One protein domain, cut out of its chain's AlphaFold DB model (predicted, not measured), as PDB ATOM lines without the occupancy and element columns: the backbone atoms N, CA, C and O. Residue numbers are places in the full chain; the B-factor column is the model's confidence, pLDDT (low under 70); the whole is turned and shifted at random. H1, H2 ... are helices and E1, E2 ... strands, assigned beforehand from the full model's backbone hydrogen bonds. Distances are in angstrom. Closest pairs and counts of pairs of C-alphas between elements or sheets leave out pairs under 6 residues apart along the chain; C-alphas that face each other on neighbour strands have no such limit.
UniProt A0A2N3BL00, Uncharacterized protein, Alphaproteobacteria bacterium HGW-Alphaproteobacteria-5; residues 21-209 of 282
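Overview. This is residues 21 to 209 of the 282 residues of an uncharacterized protein of Alphaproteobacteria bacterium HGW-Alphaproteobacteria-5 (UniProt A0A2N3BL00). What shape do these atoms make? One twisted sheet of seven antiparallel strands is the middle layer of three, with H1, H2 and H3 over one face and the small H4 and H5 and the long H6 over the other. H1 and H3 run along the strands, while H6 slants over E2 and E3. What makes it up? The 189 printed residues, of mixed class, have six named helices and seven named strands, along the chain H1 H2 E1 E2 E3 H3 E4 E5 E6 E7 H4 H5 H6; the sheet's order is E1 E2 E3 E7 E6 E5 E4. It is compact, with a radius of gyration of the C-alphas of 16.2 A, and elongated, spanning 53 by 34 by 29 A.

Along the chain. What comes first? H1, residues 21 to 36, begins at C-alpha 21 (139.590, 211.908, 205.592) and is 23.1 A long; H2 is residues 41 to 47. E1 is residues 59 to 65, E2 68 to 78, 32.4 A, and E3 84 to 93, 28.1 A. What follows? H3, residues 111 to 124, precedes E4, 129 to 137, E5, 145 to 153, E6, 156 to 164, and E7, 168 to 177, 28.6 A. H4 is residues 178 to 181, H5 184 to 190, and H6, 193 to 209, ends at C-alpha 209 (127.281, 195.708, 197.964).

Arrangement. How do the strands join? E1 E2 E3 and E4 E5 E6 E7 are meanders, each strand the antiparallel neighbour of the one before. E3 and E7 are antiparallel neighbours too, with N 88 and O 173 within hydrogen-bond range at 2.8 A. What is on one face? H1 lies along E3 at a height over the sheet of 7.9 A, with C-alphas 32 and 88 the closest at 6.1 A. Residues 28 to 35 of H1 touch H2 in a helical hairpin, C-alphas 35 and 41 the closest at 5.5 A. H3 is over E5 and E4, C-alphas 122 and 129 the closest of H3 and E4 at 5.4 A. What is on the opposite face? H4 is only just over E6, with 3 C-alphas on it, and H5 is over E7. H6 runs slantwise to E2 at 39 degrees on the local plane. Which helix backbones are complete? In H1, H2 and H3 every O i to N i+4 pair is within hydrogen-bond range, against 2 of 3 in H5 and 10 of 13 in H6; H4 is too short for one.

Size, cuts and confidence. Is anything cut or long? The printed part has no cut; the links H2 to E1 and E3 to H3 are long. How far does it reach? The two C-alphas farthest apart, of Pro 100 and Gly 154, are 52.9 A apart. Where is confidence low? The mean pLDDT of the printed part is 77.9, and residues 75 to 86 and 184 to 198 are among the 53 under 70.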
ATOM      1  N   THR A  21     138.777 213.128 205.473       88.25
ATOM      2  CA  THR A  21     139.590 211.908 205.592       88.25
ATOM      3  C   THR A  21     140.809 212.144 206.483       88.25
ATOM      4  O   THR A  21     141.045 211.380 207.413       88.25
ATOM      5  N   GLU A  22     141.535 213.243 206.284       88.50
ATOM      6  CA  GLU A  22     142.695 213.621 207.097       88.50
ATOM      7  C   GLU A  22     142.299 213.911 208.553       88.50
ATOM      8  O   GLU A  22     142.985 213.492 209.485       88.50
ATOM      9  N   ARG A  23     141.147 214.561 208.775       86.88
ATOM     10  CA  ARG A  23     140.595 214.746 210.128       86.88
ATOM     11  C   ARG A  23     140.233 213.422 210.795       86.88
ATOM     12  O   ARG A  23     140.410 213.300 212.003       86.88
ATOM     13  N   ALA A  24     139.744 212.440 210.039       89.19
ATOM     14  CA  ALA A  24     139.456 211.113 210.573       89.19
ATOM     15  C   ALA A  24     140.741 210.347 210.943       89.19
ATOM     16  O   ALA A  24     140.754 209.662 211.963       89.19
ATOM     17  N   VAL A  25     141.838 210.529 210.196       88.81
ATOM     18  CA  VAL A  25     143.165 210.007 210.582       88.81
ATOM     19  C   VAL A  25     143.636 210.629 211.901       88.81
ATOM     20  O   VAL A  25     144.022 209.903 212.813       88.81
ATOM     21  N   LEU A  26     143.545 211.958 212.047       84.25
ATOM     22  CA  LEU A  26     143.887 212.631 213.310       84.25
ATOM     23  C   LEU A  26     143.009 212.167 214.478       84.25
ATOM     24  O   LEU A  26     143.511 211.972 215.582       84.25
ATOM     25  N   ALA A  27     141.713 211.945 214.242       83.75
ATOM     26  CA  ALA A  27     140.828 211.371 215.250       83.75
ATOM     27  C   ALA A  27     141.304 209.975 215.687       83.75
ATOM     28  O   ALA A  27     141.331 209.703 216.883       83.75
ATOM     29  N   GLY A  28     141.756 209.134 214.748       85.62
ATOM     30  CA  GLY A  28     142.388 207.843 215.042       85.62
ATOM     31  C   GLY A  28     143.579 207.968 215.994       85.62
ATOM     32  O   GLY A  28     143.638 207.268 217.003       85.62
ATOM     33  N   PHE A  29     144.493 208.907 215.732       82.06
ATOM     34  CA  PHE A  29     145.632 209.156 216.623       82.06
ATOM     35  C   PHE A  29     145.196 209.631 218.016       82.06
ATOM     36  O   PHE A  29     145.725 209.153 219.018       82.06
ATOM     37  N   ASN A  30     144.204 210.521 218.097       81.62
ATOM     38  CA  ASN A  30     143.687 211.011 219.377       81.62
ATOM     39  C   ASN A  30     143.013 209.907 220.199       81.62
ATOM     40  O   ASN A  30     143.165 209.879 221.420       81.62
ATOM     41  N   ILE A  31     142.298 208.985 219.544       82.88
ATOM     42  CA  ILE A  31     141.723 207.802 220.196       82.88
ATOM     43  C   ILE A  31     142.839 206.957 220.809       82.88
ATOM     44  O   ILE A  31     142.744 206.581 221.971       82.88
ATOM     45  N   CYS A  32     143.906 206.703 220.054       77.25
ATOM     46  CA  CYS A  32     145.051 205.921 220.511       77.25
ATOM     47  C   CYS A  32     145.752 206.532 221.715       77.25
ATOM     48  O   CYS A  32     146.012 205.836 222.695       77.25
ATOM     49  N   TRP A  33     145.995 207.840 221.661       77.50
ATOM     50  CA  TRP A  33     146.574 208.577 222.774       77.50
ATOM     51  C   TRP A  33     145.675 208.524 224.016       77.50
ATOM     52  O   TRP A  33     146.125 208.195 225.107       77.50
ATOM     53  N   SER A  34     144.375 208.767 223.841       78.69
ATOM     54  CA  SER A  34     143.412 208.753 224.948       78.69
ATOM     55  C   SER A  34     143.230 207.351 225.543       78.69
ATOM     56  O   SER A  34     143.025 207.212 226.746       78.69
ATOM     57  N   ALA A  35     143.294 206.302 224.718       75.94
ATOM     58  CA  ALA A  35     143.199 204.914 225.162       75.94
ATOM     59  C   ALA A  35     144.442 204.477 225.951       75.94
ATOM     60  O   ALA A  35     144.307 203.782 226.955       75.94
ATOM     61  N   GLU A  36     145.639 204.929 225.556       74.44
ATOM     62  CA  GLU A  36     146.863 204.752 226.349       74.44
ATOM     63  C   GLU A  36     146.733 205.367 227.751       74.44
ATOM     64  O   GLU A  36     147.187 204.774 228.727       74.44
ATOM     65  N   GLU A  37     146.071 206.519 227.870       77.44
ATOM     66  CA  GLU A  37     145.814 207.194 229.150       77.44
ATOM     67  C   GLU A  37     144.675 206.543 229.971       77.44
ATOM     68  O   GLU A  37     144.259 207.074 231.001       77.44
ATOM     69  N   GLY A  38     144.172 205.376 229.548       76.44
ATOM     70  CA  GLY A  38     143.118 204.620 230.234       76.44
ATOM     71  C   GLY A  38     141.698 204.925 229.749       76.44
ATOM     72  O   GLY A  38     140.723 204.486 230.361       76.44
ATOM     73  N   GLY A  39     141.555 205.670 228.652       78.19
ATOM     74  CA  GLY A  39     140.269 205.942 228.020       78.19
ATOM     75  C   GLY A  39     139.592 204.680 227.475       78.19
ATOM     76  O   GLY A  39     140.236 203.746 226.998       78.19
ATOM     77  N   ASN A  40     138.256 204.653 227.504       83.94
ATOM     78  CA  ASN A  40     137.494 203.540 226.937       83.94
ATOM     79  C   ASN A  40     137.531 203.599 225.405       83.94
ATOM     80  O   ASN A  40     136.818 204.392 224.787       83.94
ATOM     81  N   LEU A  41     138.336 202.726 224.805       80.81
ATOM     82  CA  LEU A  41     138.557 202.685 223.365       80.81
ATOM     83  C   LEU A  41     137.267 202.533 222.546       80.81
ATOM     84  O   LEU A  41     137.094 203.240 221.559       80.81
ATOM     85  N   GLY A  42     136.348 201.654 222.957       83.19
ATOM     86  CA  GLY A  42     135.091 201.437 222.235       83.19
ATOM     87  C   GLY A  42     134.211 202.687 222.208       83.19
ATOM     88  O   GLY A  42     133.657 203.032 221.167       83.19
ATOM     89  N   ARG A  43     134.139 203.412 223.331       86.19
ATOM     90  CA  ARG A  43     133.423 204.691 223.408       86.19
ATOM     91  C   ARG A  43     134.113 205.777 222.582       86.19
ATOM     92  O   ARG A  43     133.441 206.457 221.820       86.19
ATOM     93  N   LEU A  44     135.435 205.912 222.698       85.50
ATOM     94  CA  LEU A  44     136.211 206.897 221.936       85.50
ATOM     95  C   LEU A  44     136.077 206.677 220.422       85.50
ATOM     96  O   LEU A  44     135.897 207.632 219.668       85.50
ATOM     97  N   ALA A  45     136.118 205.416 219.982       85.62
ATOM     98  CA  ALA A  45     135.896 205.034 218.596       85.62
ATOM     99  C   ALA A  45     134.474 205.397 218.135       85.62
ATOM    100  O   ALA A  45     134.322 206.058 217.106       85.62
ATOM    101  N   ALA A  46     133.448 205.045 218.916       86.62
ATOM    102  CA  ALA A  46     132.054 205.350 218.596       86.62
ATOM    103  C   ALA A  46     131.775 206.864 218.530       86.62
ATOM    104  O   ALA A  46     131.167 207.330 217.567       86.62
ATOM    105  N   ASP A  47     132.280 207.643 219.494       88.19
ATOM    106  CA  ASP A  47     132.143 209.107 219.534       88.19
ATOM    107  C   ASP A  47     132.827 209.768 218.318       88.19
ATOM    108  O   ASP A  47     132.368 210.787 217.797       88.19
ATOM    109  N   ALA A  48     133.897 209.152 217.807       83.12
ATOM    110  CA  ALA A  48     134.574 209.553 216.578       83.12
ATOM    111  C   ALA A  48     133.951 208.960 215.296       83.12
ATOM    112  O   ALA A  48     134.500 209.152 214.207       83.12
ATOM    113  N   GLY A  49     132.820 208.256 215.391       86.75
ATOM    114  CA  GLY A  49     132.083 207.696 214.256       86.75
ATOM    115  C   GLY A  49     132.692 206.432 213.648       86.75
ATOM    116  O   GLY A  49     132.422 206.140 212.484       86.75
ATOM    117  N   PHE A  50     133.536 205.713 214.387       86.25
ATOM    118  CA  PHE A  50     134.015 204.391 214.002       86.25
ATOM    119  C   PHE A  50     133.062 203.299 214.499       86.25
ATOM    120  O   PHE A  50     132.523 203.369 215.602       86.25
ATOM    121  N   SER A  51     132.917 202.255 213.692       83.75
ATOM    122  CA  SER A  51     132.123 201.064 213.989       83.75
ATOM    123  C   SER A  51     133.041 199.855 214.182       83.75
ATOM    124  O   SER A  51     134.068 199.777 213.508       83.75
ATOM    125  N   PRO A  52     132.704 198.884 215.045       77.94
ATOM    126  CA  PRO A  52     133.463 197.638 215.149       77.94
ATOM    127  C   PRO A  52     133.561 196.931 213.794       77.94
ATOM    128  O   PRO A  52     132.561 196.808 213.082       77.94
ATOM    129  N   SER A  53     134.758 196.470 213.430       69.31
ATOM    130  CA  SER A  53     134.951 195.650 212.233       69.31
ATOM    131  C   SER A  53     134.310 194.272 212.438       69.31
ATOM    132  O   SER A  53     134.473 193.688 213.508       69.31
ATOM    133  N   PRO A  54     133.592 193.716 211.446       56.81
ATOM    134  CA  PRO A  54     132.970 192.399 211.573       56.81
ATOM    135  C   PRO A  54     133.964 191.228 211.494       56.81
ATOM    136  O   PRO A  54     133.552 190.082 211.655       56.81
ATOM    137  N   GLN A  55     135.257 191.479 211.247       55.81
ATOM    138  CA  GLN A  55     136.282 190.430 211.289       55.81
ATOM    139  C   GLN A  55     136.769 190.170 212.730       55.81
ATOM    140  O   GLN A  55     136.905 191.121 213.499       55.81
ATOM    141  N   PRO A  56     137.061 188.913 213.123       41.41
ATOM    142  CA  PRO A  56     137.053 188.509 214.531       41.41
ATOM    143  C   PRO A  56     138.405 188.595 215.256       41.41
ATOM    144  O   PRO A  56     138.513 188.105 216.379       41.41
ATOM    145  N   THR A  57     139.460 189.158 214.663       47.56
ATOM    146  CA  THR A  57     140.787 189.171 215.297       47.56
ATOM    147  C   THR A  57     141.142 190.548 215.855       47.56
ATOM    148  O   THR A  57     141.530 191.462 215.132       47.56
ATOM    149  N   GLY A  58     141.056 190.669 217.182       55.44
ATOM    150  CA  GLY A  58     141.535 191.828 217.934       55.44
ATOM    151  C   GLY A  58     140.572 193.016 217.974       55.44
ATOM    152  O   GLY A  58     139.424 192.946 217.536       55.44
ATOM    153  N   THR A  59     141.047 194.122 218.546       68.19
ATOM    154  CA  THR A  59     140.258 195.349 218.677       68.19
ATOM    155  C   THR A  59     140.427 196.194 217.418       68.19
ATOM    156  O   THR A  59     141.402 196.932 217.278       68.19
ATOM    157  N   ASN A  60     139.496 196.033 216.478       76.50
ATOM    158  CA  ASN A  60     139.535 196.670 215.165       76.50
ATOM    159  C   ASN A  60     138.220 197.404 214.876       76.50
ATOM    160  O   ASN A  60     137.133 196.840 215.018       76.50
ATOM    161  N   PHE A  61     138.319 198.650 214.429       84.25
ATOM    162  CA  PHE A  61     137.191 199.487 214.040       84.25
ATOM    163  C   PHE A  61     137.379 200.016 212.625       84.25
ATOM    164  O   PHE A  61     138.500 200.124 212.139       84.25
ATOM    165  N   TYR A  62     136.290 200.399 211.967       86.56
ATOM    166  CA  TYR A  62     136.328 201.016 210.649       86.56
ATOM    167  C   TYR A  62     135.413 202.235 210.561       86.56
ATOM    168  O   TYR A  62     134.450 202.372 211.316       86.56
ATOM    169  N   ARG A  63     135.709 203.124 209.613       86.56
ATOM    170  CA  ARG A  63     134.887 204.287 209.286       86.56
ATOM    171  C   ARG A  63     134.948 204.589 207.793       86.56
ATOM    172  O   ARG A  63     136.030 204.765 207.236       86.56
ATOM    173  N   ASP A  64     133.781 204.714 207.172       83.00
ATOM    174  CA  ASP A  64     133.642 205.160 205.786       83.00
ATOM    175  C   ASP A  64     133.769 206.697 205.713       83.00
ATOM    176  O   ASP A  64     133.074 207.425 206.429       83.00
ATOM    177  N   VAL A  65     134.662 207.219 204.862       84.81
ATOM    178  CA  VAL A  65     134.869 208.667 204.666       84.81
ATOM    179  C   VAL A  65     135.176 208.980 203.202       84.81
ATOM    180  O   VAL A  65     136.243 208.645 202.698       84.81
ATOM    181  N   LEU A  66     134.251 209.670 202.523       79.69
ATOM    182  CA  LEU A  66     134.432 210.233 201.172       79.69
ATOM    183  C   LEU A  66     135.147 209.299 200.173       79.69
ATOM    184  O   LEU A  66     136.143 209.670 199.547       79.69
ATOM    185  N   GLY A  67     134.647 208.078 199.994       75.00
ATOM    186  CA  GLY A  67     135.237 207.158 199.017       75.00
ATOM    187  C   GLY A  67     136.426 206.339 199.531       75.00
ATOM    188  O   GLY A  67     136.973 205.545 198.772       75.00
ATOM    189  N   SER A  68     136.836 206.540 200.782       84.25
ATOM    190  CA  SER A  68     137.881 205.780 201.466       84.25
ATOM    191  C   SER A  68     137.302 205.086 202.697       84.25
ATOM    192  O   SER A  68     136.292 205.522 203.253       84.25
ATOM    193  N   VAL A  69     137.970 204.030 203.149       83.81
ATOM    194  CA  VAL A  69     137.664 203.351 204.409       83.81
ATOM    195  C   VAL A  69     138.893 203.447 205.296       83.81
ATOM    196  O   VAL A  69     139.996 203.094 204.874       83.81
ATOM    197  N   LEU A  70     138.704 203.966 206.505       89.62
ATOM    198  CA  LEU A  70     139.735 204.004 207.528       89.62
ATOM    199  C   LEU A  70     139.523 202.831 208.471       89.62
ATOM    200  O   LEU A  70     138.412 202.643 208.954       89.62
ATOM    201  N   PHE A  71     140.587 202.105 208.772       87.12
ATOM    202  CA  PHE A  71     140.626 201.109 209.834       87.12
ATOM    203  C   PHE A  71     141.444 201.647 210.987       87.12
ATOM    204  O   PHE A  71     142.464 202.286 210.757       87.12
ATOM    205  N   LEU A  72     140.996 201.374 212.202       86.31
ATOM    206  CA  LEU A  72     141.705 201.632 213.441       86.31
ATOM    207  C   LEU A  72     141.848 200.295 214.161       86.31
ATOM    208  O   LEU A  72     140.889 199.799 214.749       86.31
ATOM    209  N   ALA A  73     143.044 199.727 214.106       80.31
ATOM    210  CA  ALA A  73     143.403 198.537 214.851       80.31
ATOM    211  C   ALA A  73     144.292 198.930 216.026       80.31
ATOM    212  O   ALA A  73     145.226 199.720 215.876       80.31
ATOM    213  N   THR A  74     144.012 198.366 217.191       73.19
ATOM    214  CA  THR A  74     144.816 198.599 218.385       73.19
ATOM    215  C   THR A  74     145.250 197.271 218.978       73.19
ATOM    216  O   THR A  74     144.410 196.398 219.215       73.19
ATOM    217  N   ASP A  75     146.536 197.147 219.259       68.50
ATOM    218  CA  ASP A  75     147.099 196.058 220.038       68.50
ATOM    219  C   ASP A  75     147.711 196.646 221.311       68.50
ATOM    220  O   ASP A  75     148.540 197.550 221.258       68.50
ATOM    221  N   PHE A  76     147.257 196.162 222.462       57.78
ATOM    222  CA  PHE A  76     147.785 196.538 223.768       57.78
ATOM    223  C   PHE A  76     148.367 195.276 224.398       57.78
ATOM    224  O   PHE A  76     147.766 194.665 225.283       57.78
ATOM    225  N   GLY A  77     149.518 194.847 223.886       55.69
ATOM    226  CA  GLY A  77     150.237 193.697 224.420       55.69
ATOM    227  C   GLY A  77     150.940 194.034 225.740       55.69
ATOM    228  O   GLY A  77     151.286 195.196 225.973       55.69
ATOM    229  N   PRO A  78     151.176 193.054 226.630       51.22
ATOM    230  CA  PRO A  78     152.052 193.266 227.774       51.22
ATOM    231  C   PRO A  78     153.488 193.476 227.278       51.22
ATOM    232  O   PRO A  78     154.044 192.626 226.583       51.22
ATOM    233  N   GLY A  79     154.095 194.598 227.652       55.16
ATOM    234  CA  GLY A  79     155.506 194.863 227.418       55.16
ATOM    235  C   GLY A  79     156.404 193.942 228.225       55.16
ATOM    236  O   GLY A  79     155.984 193.319 229.204       55.16
ATOM    237  N   ALA A  80     157.679 193.888 227.845       55.62
ATOM    238  CA  ALA A  80     158.689 193.101 228.559       55.62
ATOM    239  C   ALA A  80     158.847 193.510 230.043       55.62
ATOM    240  O   ALA A  80     159.364 192.735 230.845       55.62
ATOM    241  N   ASP A  81     158.396 194.713 230.406       59.72
ATOM    242  CA  ASP A  81     158.357 195.281 231.757       59.72
ATOM    243  C   ASP A  81     156.998 195.103 232.469       59.72
ATOM    244  O   ASP A  81     156.818 195.588 233.585       59.72
ATOM    245  N   GLY A  82     156.034 194.419 231.843       59.06
ATOM    246  CA  GLY A  82     154.669 194.248 232.345       59.06
ATOM    247  C   GLY A  82     153.766 195.474 232.160       59.06
ATOM    248  O   GLY A  82     152.578 195.394 232.475       59.06
ATOM    249  N   ALA A  83     154.283 196.591 231.635       59.81
ATOM    250  CA  ALA A  83     153.473 197.742 231.252       59.81
ATOM    251  C   ALA A  83     152.893 197.527 229.843       59.81
ATOM    252  O   ALA A  83     153.578 196.953 228.999       59.81
ATOM    253  N   PRO A  84     151.665 197.983 229.542       59.56
ATOM    254  CA  PRO A  84     151.109 197.846 228.200       59.56
ATOM    255  C   PRO A  84     152.013 198.535 227.164       59.56
ATOM    256  O   PRO A  84     152.526 199.637 227.390       59.56
ATOM    257  N   GLU A  85     152.220 197.876 226.029       65.62
ATOM    258  CA  GLU A  85     152.860 198.431 224.837       65.62
ATOM    259  C   GLU A  85     151.767 198.762 223.821       65.62
ATOM    260  O   GLU A  85     151.459 197.937 222.959       65.62
ATOM    261  N   PRO A  86     151.108 199.930 223.950       65.62
ATOM    262  CA  PRO A  86     150.083 200.333 223.006       65.62
ATOM    263  C   PRO A  86     150.699 200.510 221.617       65.62
ATOM    264  O   PRO A  86     151.576 201.351 221.393       65.62
ATOM    265  N   ALA A  87     150.187 199.734 220.674       75.88
ATOM    266  CA  ALA A  87     150.388 199.903 219.254       75.88
ATOM    267  C   ALA A  87     149.037 200.180 218.600       75.88
ATOM    268  O   ALA A  87     148.041 199.491 218.808       75.88
ATOM    269  N   CYS A  88     149.014 201.217 217.788       80.88
ATOM    270  CA  CYS A  88     147.842 201.690 217.100       80.88
ATOM    271  C   CYS A  88     148.155 201.831 215.628       80.88
ATOM    272  O   CYS A  88     149.050 202.583 215.246       80.88
ATOM    273  N   ARG A  89     147.379 201.146 214.804       85.56
ATOM    274  CA  ARG A  89     147.487 201.186 213.358       85.56
ATOM    275  C   ARG A  89     146.231 201.815 212.785       85.56
ATOM    276  O   ARG A  89     145.126 201.326 213.011       85.56
ATOM    277  N   ILE A  90     146.415 202.877 212.014       89.19
ATOM    278  CA  ILE A  90     145.369 203.482 211.203       89.19
ATOM    279  C   ILE A  90     145.698 203.205 209.739       89.19
ATOM    280  O   ILE A  90     146.729 203.650 209.232       89.19
ATOM    281  N   THR A  91     144.822 202.479 209.057       88.19
ATOM    282  CA  THR A  91     145.000 202.125 207.645       88.19
ATOM    283  C   THR A  91     143.945 202.826 206.814       88.19
ATOM    284  O   THR A  91     142.754 202.678 207.076       88.19
ATOM    285  N   VAL A  92     144.360 203.576 205.796       91.12
ATOM    286  CA  VAL A  92     143.439 204.241 204.866       91.12
ATOM    287  C   VAL A  92     143.473 203.507 203.537       91.12
ATOM    288  O   VAL A  92     144.511 203.465 202.874       91.12
ATOM    289  N   LEU A  93     142.332 202.952 203.139       85.81
ATOM    290  CA  LEU A  93     142.176 202.175 201.914       85.81
ATOM    291  C   LEU A  93     141.118 202.774 200.997       85.81
ATOM    292  O   LEU A  93     140.210 203.490 201.424       85.81
ATOM    293  N   LYS A  94     141.214 202.395 199.725       84.44
ATOM    294  CA  LYS A  94     140.152 202.547 198.734       84.44
ATOM    295  C   LYS A  94     139.756 201.200 198.155       84.44
ATOM    296  O   LYS A  94     140.567 200.271 198.193       84.44
ATOM    297  N   PRO A  95     138.541 201.085 197.596       70.19
ATOM    298  CA  PRO A  95     138.204 199.919 196.798       70.19
ATOM    299  C   PRO A  95     139.176 199.816 195.623       70.19
ATOM    300  O   PRO A  95     139.461 200.797 194.934       70.19
ATOM    301  N   GLN A  96     139.694 198.614 195.404       75.25
ATOM    302  CA  GLN A  96     140.557 198.285 194.272       75.25
ATOM    303  C   GLN A  96     139.752 197.489 193.248       75.25
ATOM    304  O   GLN A  96     140.094 196.358 192.909       75.25
ATOM    305  N   LEU A  97     138.643 198.080 192.809       67.44
ATOM    306  CA  LEU A  97     137.722 197.500 191.840       67.44
ATOM    307  C   LEU A  97     137.927 198.182 190.487       67.44
ATOM    308  O   LEU A  97     138.021 199.408 190.420       67.44
ATOM    309  N   ASP A  98     137.970 197.396 189.412       65.31
ATOM    310  CA  ASP A  98     137.995 197.923 188.045       65.31
ATOM    311  C   ASP A  98     136.566 198.249 187.588       65.31
ATOM    312  O   ASP A  98     135.975 197.577 186.745       65.31
ATOM    313  N   THR A  99     135.957 199.240 188.243       59.47
ATOM    314  CA  THR A  99     134.597 199.695 187.941       59.47
ATOM    315  C   THR A  99     134.574 201.210 187.752       59.47
ATOM    316  O   THR A  99     135.315 201.940 188.418       59.47
ATOM    317  N   PRO A 100     133.700 201.744 186.876       57.97
ATOM    318  CA  PRO A 100     133.595 203.190 186.669       57.97
ATOM    319  C   PRO A 100     133.111 203.947 187.918       57.97
ATOM    320  O   PRO A 100     133.247 205.170 187.968       57.97
ATOM    321  N   TYR A 101     132.590 203.224 188.911       58.09
ATOM    322  CA  TYR A 101     132.038 203.738 190.163       58.09
ATOM    323  C   TYR A 101     133.045 203.747 191.319       58.09
ATOM    324  O   TYR A 101     132.777 204.362 192.352       58.09
ATOM    325  N   ALA A 102     134.210 203.109 191.157       64.19
ATOM    326  CA  ALA A 102     135.279 203.198 192.139       64.19
ATOM    327  C   ALA A 102     135.753 204.666 192.278       64.19
ATOM    328  O   ALA A 102     135.986 205.340 191.266       64.19
ATOM    329  N   PRO A 103     135.919 205.199 193.506       66.62
ATOM    330  CA  PRO A 103     136.351 206.576 193.721       66.62
ATOM    331  C   PRO A 103     137.722 206.859 193.095       66.62
ATOM    332  O   PRO A 103     138.754 206.418 193.597       66.62
ATOM    333  N   LYS A 104     137.741 207.673 192.034       72.62
ATOM    334  CA  LYS A 104     138.964 208.018 191.279       72.62
ATOM    335  C   LYS A 104     139.844 209.074 191.947       72.62
ATOM    336  O   LYS A 104     140.975 209.294 191.528       72.62
ATOM    337  N   GLN A 105     139.319 209.764 192.960       74.19
ATOM    338  CA  GLN A 105     140.067 210.784 193.693       74.19
ATOM    339  C   GLN A 105     141.267 210.180 194.439       74.19
ATOM    340  O   GLN A 105     141.316 208.971 194.670       74.19
ATOM    341  N   ALA A 106     142.219 211.010 194.866       80.12
ATOM    342  CA  ALA A 106     143.326 210.557 195.709       80.12
ATOM    343  C   ALA A 106     142.803 209.945 197.023       80.12
ATOM    344  O   ALA A 106     141.739 210.327 197.513       80.12
ATOM    345  N   ILE A 107     143.507 208.954 197.574       84.62
ATOM    346  CA  ILE A 107     143.104 208.246 198.809       84.62
ATOM    347  C   ILE A 107     143.031 209.208 199.989       84.62
ATOM    348  O   ILE A 107     142.063 209.192 200.751       84.62
ATOM    349  N   LEU A 108     144.051 210.057 200.067       87.06
ATOM    350  CA  LEU A 108     144.246 211.084 201.069       87.06
ATOM    351  C   LEU A 108     144.707 212.358 200.331       87.06
ATOM    352  O   LEU A 108     145.907 212.550 200.127       87.06
ATOM    353  N   PRO A 109     143.769 213.158 199.782       83.31
ATOM    354  CA  PRO A 109     144.084 214.292 198.907       83.31
ATOM    355  C   PRO A 109     144.998 215.344 199.543       83.31
ATOM    356  O   PRO A 109     145.781 215.965 198.831       83.31
ATOM    357  N   ALA A 110     144.926 215.507 200.865       86.56
ATOM    358  CA  ALA A 110     145.753 216.426 201.639       86.56
ATOM    359  C   ALA A 110     146.771 215.677 202.521       86.56
ATOM    360  O   ALA A 110     147.138 216.152 203.594       86.56
ATOM    361  N   ALA A 111     147.264 214.511 202.074       86.56
ATOM    362  CA  ALA A 111     148.321 213.760 202.767       86.56
ATOM    363  C   ALA A 111     149.578 214.608 203.022       86.56
ATOM    364  O   ALA A 111     150.206 214.500 204.076       86.56
ATOM    365  N   GLY A 112     149.918 215.463 202.051       87.00
ATOM    366  CA  GLY A 112     150.983 216.456 202.153       87.00
ATOM    367  C   GLY A 112     150.808 217.332 203.397       87.00
ATOM    368  O   GLY A 112     151.558 217.242 204.371       87.00
ATOM    369  N   ASP A 113     149.727 218.099 203.389       86.81
ATOM    370  CA  ASP A 113     149.395 219.052 204.444       86.81
ATOM    371  C   ASP A 113     149.203 218.369 205.812       86.81
ATOM    372  O   ASP A 113     149.607 218.914 206.837       86.81
ATOM    373  N   LEU A 114     148.644 217.152 205.848       88.00
ATOM    374  CA  LEU A 114     148.500 216.367 207.078       88.00
ATOM    375  C   LEU A 114     149.856 216.026 207.701       88.00
ATOM    376  O   LEU A 114     150.065 216.284 208.884       88.00
ATOM    377  N   ILE A 115     150.771 215.436 206.929       89.19
ATOM    378  CA  ILE A 115     152.084 215.028 207.445       89.19
ATOM    379  C   ILE A 115     152.896 216.264 207.844       89.19
ATOM    380  O   ILE A 115     153.537 216.250 208.894       89.19
ATOM    381  N   ASP A 116     152.840 217.340 207.056       86.56
ATOM    382  CA  ASP A 116     153.553 218.583 207.366       86.56
ATOM    383  C   ASP A 116     153.025 219.199 208.667       86.56
ATOM    384  O   ASP A 116     153.807 219.601 209.531       86.56
ATOM    385  N   ARG A 117     151.703 219.171 208.870       83.81
ATOM    386  CA  ARG A 117     151.075 219.579 210.127       83.81
ATOM    387  C   ARG A 117     151.501 218.698 211.297       83.81
ATOM    388  O   ARG A 117     151.867 219.238 212.335       83.81
ATOM    389  N   MET A 118     151.502 217.373 211.147       82.62
ATOM    390  CA  MET A 118     151.960 216.456 212.200       82.62
ATOM    391  C   MET A 118     153.421 216.726 212.577       82.62
ATOM    392  O   MET A 118     153.762 216.750 213.757       82.62
ATOM    393  N   VAL A 119     154.284 216.985 211.591       82.50
ATOM    394  CA  VAL A 119     155.682 217.371 211.814       82.50
ATOM    395  C   VAL A 119     155.762 218.703 212.559       82.50
ATOM    396  O   VAL A 119     156.453 218.790 213.573       82.50
ATOM    397  N   GLN A 120     155.039 219.726 212.108       77.00
ATOM    398  CA  GLN A 120     155.060 221.047 212.729       77.00
ATOM    399  C   GLN A 120     154.529 221.013 214.169       77.00
ATOM    400  O   GLN A 120     155.162 221.556 215.075       77.00
ATOM    401  N   GLU A 121     153.403 220.344 214.410       74.06
ATOM    402  CA  GLU A 121     152.823 220.159 215.745       74.06
ATOM    403  C   GLU A 121     153.776 219.359 216.648       74.06
ATOM    404  O   GLU A 121     153.990 219.725 217.806       74.06
ATOM    405  N   SER A 122     154.460 218.343 216.107       69.06
ATOM    406  CA  SER A 122     155.466 217.579 216.853       69.06
ATOM    407  C   SER A 122     156.661 218.436 217.301       69.06
ATOM    408  O   SER A 122     157.184 218.239 218.395       69.06
ATOM    409  N   GLN A 123     157.052 219.436 216.505       65.00
ATOM    410  CA  GLN A 123     158.173 220.331 216.802       65.00
ATOM    411  C   GLN A 123     157.792 221.502 217.717       65.00
ATOM    412  O   GLN A 123     158.644 222.016 218.439       65.00
ATOM    413  N   THR A 124     156.533 221.943 217.690       53.59
ATOM    414  CA  THR A 124     156.086 223.175 218.365       53.59
ATOM    415  C   THR A 124     155.421 222.941 219.724       53.59
ATOM    416  O   THR A 124     155.435 223.843 220.558       53.59
ATOM    417  N   LEU A 125     154.886 221.744 220.002       48.56
ATOM    418  CA  LEU A 125     154.035 221.496 221.180       48.56
ATOM    419  C   LEU A 125     154.743 220.949 222.433       48.56
ATOM    420  O   LEU A 125     154.086 220.395 223.307       48.56
ATOM    421  N   GLY A 126     156.071 221.040 222.555       50.03
ATOM    422  CA  GLY A 126     156.776 220.458 223.715       50.03
ATOM    423  C   GLY A 126     156.583 218.936 223.857       50.03
ATOM    424  O   GLY A 126     156.889 218.361 224.896       50.03
ATOM    425  N   SER A 127     156.096 218.282 222.796       62.06
ATOM    426  CA  SER A 127     155.727 216.863 222.759       62.06
ATOM    427  C   SER A 127     156.935 215.916 222.819       62.06
ATOM    428  O   SER A 127     156.770 214.711 222.994       62.06
ATOM    429  N   GLY A 128     158.156 216.448 222.678       72.38
ATOM    430  CA  GLY A 128     159.410 215.692 222.748       72.38
ATOM    431  C   GLY A 128     159.756 214.909 221.478       72.38
ATOM    432  O   GLY A 128     160.774 214.212 221.448       72.38
ATOM    433  N   TYR A 129     158.946 215.021 220.421       82.62
ATOM    434  CA  TYR A 129     159.185 214.331 219.159       82.62
ATOM    435  C   TYR A 129     160.254 215.024 218.307       82.62
ATOM    436  O   TYR A 129     160.230 216.230 218.079       82.62
ATOM    437  N   ARG A 130     161.172 214.222 217.767       86.75
ATOM    438  CA  ARG A 130     162.118 214.605 216.717       86.75
ATOM    439  C   ARG A 130     161.781 213.895 215.414       86.75
ATOM    440  O   ARG A 130     161.396 212.724 215.414       86.75
ATOM    441  N   VAL A 131     161.990 214.592 214.305       89.38
ATOM    442  CA  VAL A 131     161.877 214.018 212.962       89.38
ATOM    443  C   VAL A 131     163.150 213.228 212.672       89.38
ATOM    444  O   VAL A 131     164.239 213.796 212.676       89.38
ATOM    445  N   LEU A 132     163.025 211.924 212.435       89.50
ATOM    446  CA  LEU A 132     164.146 211.074 212.022       89.50
ATOM    447  C   LEU A 132     164.170 210.868 210.511       89.50
ATOM    448  O   LEU A 132     165.235 210.829 209.902       89.50
ATOM    449  N   ILE A 133     162.990 210.713 209.914       92.44
ATOM    450  CA  ILE A 133     162.815 210.479 208.483       92.44
ATOM    451  C   ILE A 133     161.616 211.304 208.031       92.44
ATOM    452  O   ILE A 133     160.578 211.265 208.686       92.44
ATOM    453  N   LEU A 134     161.737 212.012 206.909       94.25
ATOM    454  CA  LEU A 134     160.639 212.766 206.309       94.25
ATOM    455  C   LEU A 134     160.494 212.395 204.835       94.25
ATOM    456  O   LEU A 134     161.377 212.702 204.035       94.25
ATOM    457  N   ARG A 135     159.388 211.720 204.499       93.06
ATOM    458  CA  ARG A 135     159.002 211.298 203.140       93.06
ATOM    459  C   ARG A 135     160.132 210.677 202.305       93.06
ATOM    460  O   ARG A 135     160.210 210.890 201.093       93.06
ATOM    461  N   GLN A 136     161.018 209.906 202.931       93.94
ATOM    462  CA  GLN A 136     162.104 209.234 202.214       93.94
ATOM    463  C   GLN A 136     161.608 207.923 201.589       93.94
ATOM    464  O   GLN A 136     160.701 207.304 202.146       93.94
ATOM    465  N   PRO A 137     162.192 207.455 200.473       93.62
ATOM    466  CA  PRO A 137     161.878 206.141 199.916       93.62
ATOM    467  C   PRO A 137     162.058 205.011 200.940       93.62
ATOM    468  O   PRO A 137     163.017 205.007 201.717       93.62
ATOM    469  N   HIS A 138     161.148 204.035 200.935       88.31
ATOM    470  CA  HIS A 138     161.253 202.866 201.802       88.31
ATOM    471  C   HIS A 138     162.295 201.873 201.254       88.31
ATOM    472  O   HIS A 138     162.139 201.403 200.125       88.31
ATOM    473  N   PRO A 139     163.323 201.475 202.030       83.50
ATOM    474  CA  PRO A 139     164.404 200.623 201.527       83.50
ATOM    475  C   PRO A 139     163.938 199.209 201.146       83.50
ATOM    476  O   PRO A 139     164.416 198.652 200.167       83.50
ATOM    477  N   GLY A 140     162.982 198.639 201.889       82.25
ATOM    478  CA  GLY A 140     162.440 197.296 201.637       82.25
ATOM    479  C   GLY A 140     161.108 197.246 200.877       82.25
ATOM    480  O   GLY A 140     160.552 196.165 200.720       82.25
ATOM    481  N   ARG A 141     160.549 198.392 200.456       82.38
ATOM    482  CA  ARG A 141     159.200 198.456 199.856       82.38
ATOM    483  C   ARG A 141     159.188 199.434 198.671       82.38
ATOM    484  O   ARG A 141     158.881 200.614 198.852       82.38
ATOM    485  N   PRO A 142     159.553 198.972 197.460       86.06
ATOM    486  CA  PRO A 142     159.645 199.826 196.278       86.06
ATOM    487  C   PRO A 142     158.359 200.614 196.008       86.06
ATOM    488  O   PRO A 142     157.252 200.099 196.159       86.06
ATOM    489  N   GLY A 143     158.508 201.878 195.604       86.69
ATOM    490  CA  GLY A 143     157.380 202.767 195.302       86.69
ATOM    491  C   GLY A 143     156.671 203.359 196.524       86.69
ATOM    492  O   GLY A 143     155.709 204.105 196.346       86.69
ATOM    493  N   ARG A 144     157.136 203.070 197.746       90.75
ATOM    494  CA  ARG A 144     156.581 203.626 198.988       90.75
ATOM    495  C   ARG A 144     157.513 204.661 199.600       90.75
ATOM    496  O   ARG A 144     158.735 204.585 199.445       90.75
ATOM    497  N   LYS A 145     156.931 205.625 200.308       93.38
ATOM    498  CA  LYS A 145     157.666 206.609 201.113       93.38
ATOM    499  C   LYS A 145     157.364 206.395 202.584       93.38
ATOM    500  O   LYS A 145     156.321 205.846 202.927       93.38
ATOM    501  N   ARG A 146     158.277 206.838 203.443       93.44
ATOM    502  CA  ARG A 146     158.123 206.751 204.889       93.44
ATOM    503  C   ARG A 146     158.489 208.045 205.596       93.44
ATOM    504  O   ARG A 146     159.424 208.741 205.197       93.44
ATOM    505  N   THR A 147     157.782 208.311 206.685       93.75
ATOM    506  CA  THR A 147     158.068 209.370 207.655       93.75
ATOM    507  C   THR A 147     158.128 208.739 209.043       93.75
ATOM    508  O   THR A 147     157.300 207.894 209.368       93.75
ATOM    509  N   LEU A 148     159.118 209.118 209.853       92.00
ATOM    510  CA  LEU A 148     159.316 208.604 211.207       92.00
ATOM    511  C   LEU A 148     159.587 209.760 212.167       92.00
ATOM    512  O   LEU A 148     160.601 210.455 212.049       92.00
ATOM    513  N   LEU A 149     158.700 209.912 213.144       88.62
ATOM    514  CA  LEU A 149     158.835 210.811 214.284       88.62
ATOM    515  C   LEU A 149     159.089 209.975 215.537       88.62
ATOM    516  O   LEU A 149     158.475 208.924 215.709       88.62
ATOM    517  N   ARG A 150     159.964 210.442 216.428       89.19
ATOM    518  CA  ARG A 150     160.313 209.724 217.661       89.19
ATOM    519  C   ARG A 150     160.418 210.648 218.865       89.19
ATOM    520  O   ARG A 150     161.125 211.640 218.790       89.19
ATOM    521  N   SER A 151     159.832 210.263 219.991       87.06
ATOM    522  CA  SER A 151     160.059 210.886 221.300       87.06
ATOM    523  C   SER A 151     160.695 209.870 222.248       87.06
ATOM    524  O   SER A 151     160.158 208.780 222.419       87.06
ATOM    525  N   ASP A 152     161.806 210.215 222.899       88.06
ATOM    526  CA  ASP A 152     162.419 209.368 223.935       88.06
ATOM    527  C   ASP A 152     162.040 209.870 225.333       88.06
ATOM    528  O   ASP A 152     162.112 211.065 225.605       88.06
ATOM    529  N   GLN A 153     161.652 208.955 226.223       83.75
ATOM    530  CA  GLN A 153     161.186 209.249 227.581       83.75
ATOM    531  C   GLN A 153     161.824 208.276 228.579       83.75
ATOM    532  O   GLN A 153     161.247 207.265 228.981       83.75
ATOM    533  N   GLY A 154     163.078 208.555 228.946       85.12
ATOM    534  CA  GLY A 154     163.856 207.691 229.835       85.12
ATOM    535  C   GLY A 154     164.113 206.312 229.217       85.12
ATOM    536  O   GLY A 154     164.877 206.200 228.254       85.12
ATOM    537  N   GLN A 155     163.490 205.272 229.781       84.50
ATOM    538  CA  GLN A 155     163.578 203.880 229.307       84.50
ATOM    539  C   GLN A 155     162.521 203.521 228.251       84.50
ATOM    540  O   GLN A 155     162.612 202.465 227.623       84.50
ATOM    541  N   ARG A 156     161.545 204.403 228.008       84.19
ATOM    542  CA  ARG A 156     160.479 204.210 227.017       84.19
ATOM    543  C   ARG A 156     160.625 205.183 225.855       84.19
ATOM    544  O   ARG A 156     161.351 206.177 225.942       84.19
ATOM    545  N   ALA A 157     159.995 204.869 224.734       85.62
ATOM    546  CA  ALA A 157     159.938 205.754 223.579       85.62
ATOM    547  C   ALA A 157     158.588 205.655 222.886       85.62
ATOM    548  O   ALA A 157     157.915 204.629 222.953       85.62
ATOM    549  N   ARG A 158     158.229 206.731 222.193       84.75
ATOM    550  CA  ARG A 158     157.077 206.792 221.302       84.75
ATOM    551  C   ARG A 158     157.539 207.001 219.873       84.75
ATOM    552  O   ARG A 158     158.469 207.779 219.640       84.75
ATOM    553  N   ILE A 159     156.867 206.367 218.925       87.56
ATOM    554  CA  ILE A 159     157.042 206.633 217.498       87.56
ATOM    555  C   ILE A 159     155.713 206.934 216.827       87.56
ATOM    556  O   ILE A 159     154.672 206.399 217.200       87.56
ATOM    557  N   ILE A 160     155.791 207.789 215.813       89.00
ATOM    558  CA  ILE A 160     154.779 207.908 214.771       89.00
ATOM    559  C   ILE A 160     155.476 207.547 213.469       89.00
ATOM    560  O   ILE A 160     156.415 208.228 213.052       89.00
ATOM    561  N   TYR A 161     155.041 206.460 212.852       90.75
ATOM    562  CA  TYR A 161     155.549 205.980 211.581       90.75
ATOM    563  C   TYR A 161     154.443 206.060 210.537       90.75
ATOM    564  O   TYR A 161     153.323 205.621 210.775       90.75
ATOM    565  N   ILE A 162     154.741 206.656 209.391       93.69
ATOM    566  CA  ILE A 162     153.782 206.857 208.308       93.69
ATOM    567  C   ILE A 162     154.375 206.237 207.062       93.69
ATOM    568  O   ILE A 162     155.498 206.578 206.693       93.69
ATOM    569  N   GLU A 163     153.620 205.370 206.404       92.06
ATOM    570  CA  GLU A 163     153.988 204.779 205.131       92.06
ATOM    571  C   GLU A 163     152.981 205.171 204.051       92.06
ATOM    572  O   GLU A 163     151.791 204.871 204.132       92.06
ATOM    573  N   GLU A 164     153.484 205.847 203.024       92.38
ATOM    574  CA  GLU A 164     152.708 206.364 201.903       92.38
ATOM    575  C   GLU A 164     152.806 205.379 200.733       92.38
ATOM    576  O   GLU A 164     153.906 205.079 200.247       92.38
ATOM    577  N   GLY A 165     151.663 204.883 200.265       87.81
ATOM    578  CA  GLY A 165     151.545 204.016 199.099       87.81
ATOM    579  C   GLY A 165     150.649 204.616 198.017       87.81
ATOM    580  O   GLY A 165     149.860 205.529 198.248       87.81
ATOM    581  N   ALA A 166     150.733 204.061 196.805       82.25
ATOM    582  CA  ALA A 166     149.853 204.459 195.703       82.25
ATOM    583  C   ALA A 166     148.384 204.059 195.939       82.25
ATOM    584  O   ALA A 166     147.477 204.686 195.400       82.25
ATOM    585  N   ARG A 167     148.163 202.988 196.715       80.12
ATOM    586  CA  ARG A 167     146.850 202.366 196.939       80.12
ATOM    587  C   ARG A 167     146.398 202.362 198.397       80.12
ATOM    588  O   ARG A 167     145.284 201.930 198.681       80.12
ATOM    589  N   ASP A 168     147.231 202.867 199.298       88.06
ATOM    590  CA  ASP A 168     146.978 202.841 200.731       88.06
ATOM    591  C   ASP A 168     147.905 203.805 201.476       88.06
ATOM    592  O   ASP A 168     148.982 204.148 200.983       88.06
ATOM    593  N   TYR A 169     147.490 204.197 202.678       92.31
ATOM    594  CA  TYR A 169     148.353 204.834 203.671       92.31
ATOM    595  C   TYR A 169     148.298 204.037 204.969       92.31
ATOM    596  O   TYR A 169     147.219 203.633 205.405       92.31
ATOM    597  N   GLU A 170     149.455 203.857 205.597       90.38
ATOM    598  CA  GLU A 170     149.575 203.238 206.916       90.38
ATOM    599  C   GLU A 170     150.131 204.258 207.898       90.38
ATOM    600  O   GLU A 170     151.159 204.885 207.648       90.38
ATOM    601  N   PHE A 171     149.462 204.399 209.029       91.06
ATOM    602  CA  PHE A 171     149.882 205.246 210.129       91.06
ATOM    603  C   PHE A 171     150.007 204.369 211.367       91.06
ATOM    604  O   PHE A 171     149.048 203.725 211.780       91.06
ATOM    605  N   LEU A 172     151.187 204.344 211.962       87.88
ATOM    606  CA  LEU A 172     151.491 203.573 213.153       87.88
ATOM    607  C   LEU A 172     151.879 204.532 214.273       87.88
ATOM    608  O   LEU A 172     152.834 205.296 214.148       87.88
ATOM    609  N   TYR A 173     151.158 204.452 215.380       86.44
ATOM    610  CA  TYR A 173     151.575 204.967 216.673       86.44
ATOM    611  C   TYR A 173     152.019 203.790 217.534       86.44
ATOM    612  O   TYR A 173     151.284 202.813 217.649       86.44
ATOM    613  N   ALA A 174     153.196 203.868 218.144       83.56
ATOM    614  CA  ALA A 174     153.628 202.860 219.105       83.56
ATOM    615  C   ALA A 174     154.330 203.514 220.289       83.56
ATOM    616  O   ALA A 174     155.159 204.411 220.108       83.56
ATOM    617  N   HIS A 175     154.032 203.032 221.490       82.62
ATOM    618  CA  HIS A 175     154.731 203.404 222.711       82.62
ATOM    619  C   HIS A 175     155.136 202.143 223.470       82.62
ATOM    620  O   HIS A 175     154.306 201.328 223.849       82.62
ATOM    621  N   GLY A 176     156.433 201.992 223.716       81.38
ATOM    622  CA  GLY A 176     156.965 200.802 224.367       81.38
ATOM    623  C   GLY A 176     158.354 201.013 224.941       81.38
ATOM    624  O   GLY A 176     158.867 202.142 224.990       81.38
ATOM    625  N   ALA A 177     158.978 199.917 225.365       81.06
ATOM    626  CA  ALA A 177     160.369 199.939 225.795       81.06
ATOM    627  C   ALA A 177     161.280 200.445 224.663       81.06
ATOM    628  O   ALA A 177     161.097 200.115 223.489       81.06
ATOM    629  N   ARG A 178     162.321 201.220 224.997       81.88
ATOM    630  CA  ARG A 178     163.252 201.753 223.984       81.88
ATOM    631  C   ARG A 178     163.927 200.670 223.160       81.88
ATOM    632  O   ARG A 178     164.227 200.939 222.001       81.88
ATOM    633  N   ALA A 179     164.183 199.499 223.738       74.31
ATOM    634  CA  ALA A 179     164.769 198.367 223.023       74.31
ATOM    635  C   ALA A 179     163.861 197.895 221.878       74.31
ATOM    636  O   ALA A 179     164.341 197.752 220.761       74.31
ATOM    637  N   VAL A 180     162.554 197.766 222.141       75.25
ATOM    638  CA  VAL A 180     161.543 197.401 221.139       75.25
ATOM    639  C   VAL A 180     161.422 198.512 220.100       75.25
ATOM    640  O   VAL A 180     161.684 198.299 218.930       75.25
ATOM    641  N   ILE A 181     161.155 199.747 220.526       80.69
ATOM    642  CA  ILE A 181     160.909 200.879 219.613       80.69
ATOM    643  C   ILE A 181     162.132 201.265 218.760       80.69
ATOM    644  O   ILE A 181     161.998 201.923 217.728       80.69
ATOM    645  N   SER A 182     163.345 200.910 219.192       74.44
ATOM    646  CA  SER A 182     164.561 201.163 218.408       74.44
ATOM    647  C   SER A 182     164.851 200.073 217.381       74.44
ATOM    648  O   SER A 182     165.722 200.297 216.542       74.44
ATOM    649  N   ASP A 183     164.148 198.940 217.427       73.12
ATOM    650  CA  ASP A 183     164.228 197.914 216.398       73.12
ATOM    651  C   ASP A 183     163.510 198.408 215.126       73.12
ATOM    652  O   ASP A 183     162.306 198.687 215.158       73.12
ATOM    653  N   PRO A 184     164.212 198.527 213.981       67.50
ATOM    654  CA  PRO A 184     163.577 198.864 212.710       67.50
ATOM    655  C   PRO A 184     162.414 197.928 212.344       67.50
ATOM    656  O   PRO A 184     161.463 198.372 211.700       67.50
ATOM    657  N   ALA A 185     162.455 196.668 212.794       69.00
ATOM    658  CA  ALA A 185     161.410 195.686 212.538       69.00
ATOM    659  C   ALA A 185     160.060 196.067 213.163       69.00
ATOM    660  O   ALA A 185     159.027 195.666 212.636       69.00
ATOM    661  N   THR A 186     160.019 196.866 214.237       69.69
ATOM    662  CA  THR A 186     158.754 197.274 214.874       69.69
ATOM    663  C   THR A 186     157.859 198.057 213.916       69.69
ATOM    664  O   THR A 186     156.660 197.789 213.832       69.69
ATOM    665  N   ALA A 187     158.433 198.993 213.156       69.38
ATOM    666  CA  ALA A 187     157.681 199.757 212.165       69.38
ATOM    667  C   ALA A 187     157.241 198.876 210.986       69.38
ATOM    668  O   ALA A 187     156.105 198.985 210.519       69.38
ATOM    669  N   ASP A 188     158.117 197.974 210.536       68.12
ATOM    670  CA  ASP A 188     157.833 197.069 209.423       68.12
ATOM    671  C   ASP A 188     156.727 196.060 209.764       68.12
ATOM    672  O   ASP A 188     155.798 195.895 208.975       68.12
ATOM    673  N   LEU A 189     156.785 195.437 210.946       63.72
ATOM    674  CA  LEU A 189     155.765 194.510 211.445       63.72
ATOM    675  C   LEU A 189     154.433 195.227 211.681       63.72
ATOM    676  O   LEU A 189     153.390 194.762 211.222       63.72
ATOM    677  N   GLY A 190     154.461 196.394 212.332       64.12
ATOM    678  CA  GLY A 190     153.254 197.177 212.608       64.12
ATOM    679  C   GLY A 190     152.540 197.673 211.346       64.12
ATOM    680  O   GLY A 190     151.340 197.935 211.382       64.12
ATOM    681  N   THR A 191     153.247 197.762 210.216       69.31
ATOM    682  CA  THR A 191     152.697 198.203 208.923       69.31
ATOM    683  C   THR A 191     152.731 197.122 207.841       69.31
ATOM    684  O   THR A 191     152.625 197.440 206.651       69.31
ATOM    685  N   ASP A 192     152.895 195.847 208.213       68.50
ATOM    686  CA  ASP A 192     153.046 194.748 207.256       68.50
ATOM    687  C   ASP A 192     151.853 194.698 206.268       68.50
ATOM    688  O   ASP A 192     150.683 194.660 206.693       68.50
ATOM    689  N   PRO A 193     152.120 194.722 204.943       64.44
ATOM    690  CA  PRO A 193     151.102 194.534 203.922       64.44
ATOM    691  C   PRO A 193     150.362 193.203 203.982       64.44
ATOM    692  O   PRO A 193     149.228 193.142 203.507       64.44
ATOM    693  N   SER A 194     150.971 192.148 204.526       61.03
ATOM    694  CA  SER A 194     150.400 190.797 204.532       61.03
ATOM    695  C   SER A 194     149.025 190.750 205.217       61.03
ATOM    696  O   SER A 194     148.102 190.119 204.701       61.03
ATOM    697  N   GLY A 195     148.843 191.524 206.293       58.97
ATOM    698  CA  GLY A 195     147.574 191.663 207.016       58.97
ATOM    699  C   GLY A 195     146.509 192.511 206.308       58.97
ATOM    700  O   GLY A 195     145.386 192.608 206.793       58.97
ATOM    701  N   ARG A 196     146.818 193.139 205.161       66.81
ATOM    702  CA  ARG A 196     145.861 194.003 204.445       66.81
ATOM    703  C   ARG A 196     144.911 193.246 203.538       66.81
ATOM    704  O   ARG A 196     143.906 193.825 203.145       66.81
ATOM    705  N   ARG A 197     145.211 192.000 203.160       67.94
ATOM    706  CA  ARG A 197     144.402 191.262 202.176       67.94
ATOM    707  C   ARG A 197     142.937 191.173 202.608       67.94
ATOM    708  O   ARG A 197     142.057 191.509 201.820       67.94
ATOM    709  N   ASP A 198     142.699 190.782 203.853       65.25
ATOM    710  CA  ASP A 198     141.346 190.572 204.375       65.25
ATOM    711  C   ASP A 198     140.616 191.903 204.603       65.25
ATOM    712  O   ASP A 198     139.414 192.008 204.367       65.25
ATOM    713  N   ILE A 199     141.356 192.949 204.978       72.50
ATOM    714  CA  ILE A 199     140.838 194.313 205.133       72.50
ATOM    715  C   ILE A 199     140.474 194.909 203.760       72.50
ATOM    716  O   ILE A 199     139.427 195.530 203.597       72.50
ATOM    717  N   GLN A 200     141.303 194.688 202.739       76.44
ATOM    718  CA  GLN A 200     141.049 195.141 201.372       76.44
ATOM    719  C   GLN A 200     139.858 194.411 200.743       76.44
ATOM    720  O   GLN A 200     139.080 195.049 200.033       76.44
ATOM    721  N   ALA A 201     139.702 193.109 201.008       69.00
ATOM    722  CA  ALA A 201     138.524 192.348 200.599       69.00
ATOM    723  C   ALA A 201     137.255 192.951 201.210       69.00
ATOM    724  O   ALA A 201     136.343 193.303 200.476       69.00
ATOM    725  N   PHE A 202     137.260 193.232 202.516       72.81
ATOM    726  CA  PHE A 202     136.141 193.909 203.172       72.81
ATOM    727  C   PHE A 202     135.790 195.260 202.524       72.81
ATOM    728  O   PHE A 202     134.613 195.574 202.344       72.81
ATOM    729  N   VAL A 203     136.789 196.076 202.164       73.94
ATOM    730  CA  VAL A 203     136.537 197.354 201.475       73.94
ATOM    731  C   VAL A 203     135.900 197.115 200.109       73.94
ATOM    732  O   VAL A 203     134.938 197.796 199.764       73.94
ATOM    733  N   ASN A 204     136.419 196.161 199.342       73.94
ATOM    734  CA  ASN A 204     135.876 195.822 198.032       73.94
ATOM    735  C   ASN A 204     134.425 195.330 198.142       73.94
ATOM    736  O   ASN A 204     133.565 195.892 197.473       73.94
ATOM    737  N   ASP A 205     134.148 194.384 199.041       69.06
ATOM    738  CA  ASP A 205     132.821 193.792 199.241       69.06
ATOM    739  C   ASP A 205     131.784 194.848 199.643       69.06
ATOM    740  O   ASP A 205     130.662 194.851 199.142       69.06
ATOM    741  N   ARG A 206     132.150 195.797 200.518       68.81
ATOM    742  CA  ARG A 206     131.249 196.898 200.897       68.81
ATOM    743  C   ARG A 206     130.926 197.817 199.732       68.81
ATOM    744  O   ARG A 206     129.789 198.267 199.608       68.81
ATOM    745  N   TRP A 207     131.922 198.123 198.906       69.88
ATOM    746  CA  TRP A 207     131.717 198.955 197.726       69.88
ATOM    747  C   TRP A 207     130.890 198.245 196.663       69.88
ATOM    748  O   TRP A 207     130.040 198.877 196.040       69.88
ATOM    749  N   GLU A 208     131.100 196.945 196.490       66.75
ATOM    750  CA  GLU A 208     130.299 196.116 195.599       66.75
ATOM    751  C   GLU A 208     128.852 196.020 196.091       66.75
ATOM    752  O   GLU A 208     127.941 196.331 195.331       66.75
ATOM    753  N   ALA A 209     128.621 195.738 197.377       65.88
ATOM    754  CA  ALA A 209     127.281 195.708 197.964       65.88
ATOM    755  C   ALA A 209     126.541 197.049 197.804       65.88
ATOM    756  O   ALA A 209     125.423 197.078 197.295       65.88
TER     757      ALA A 209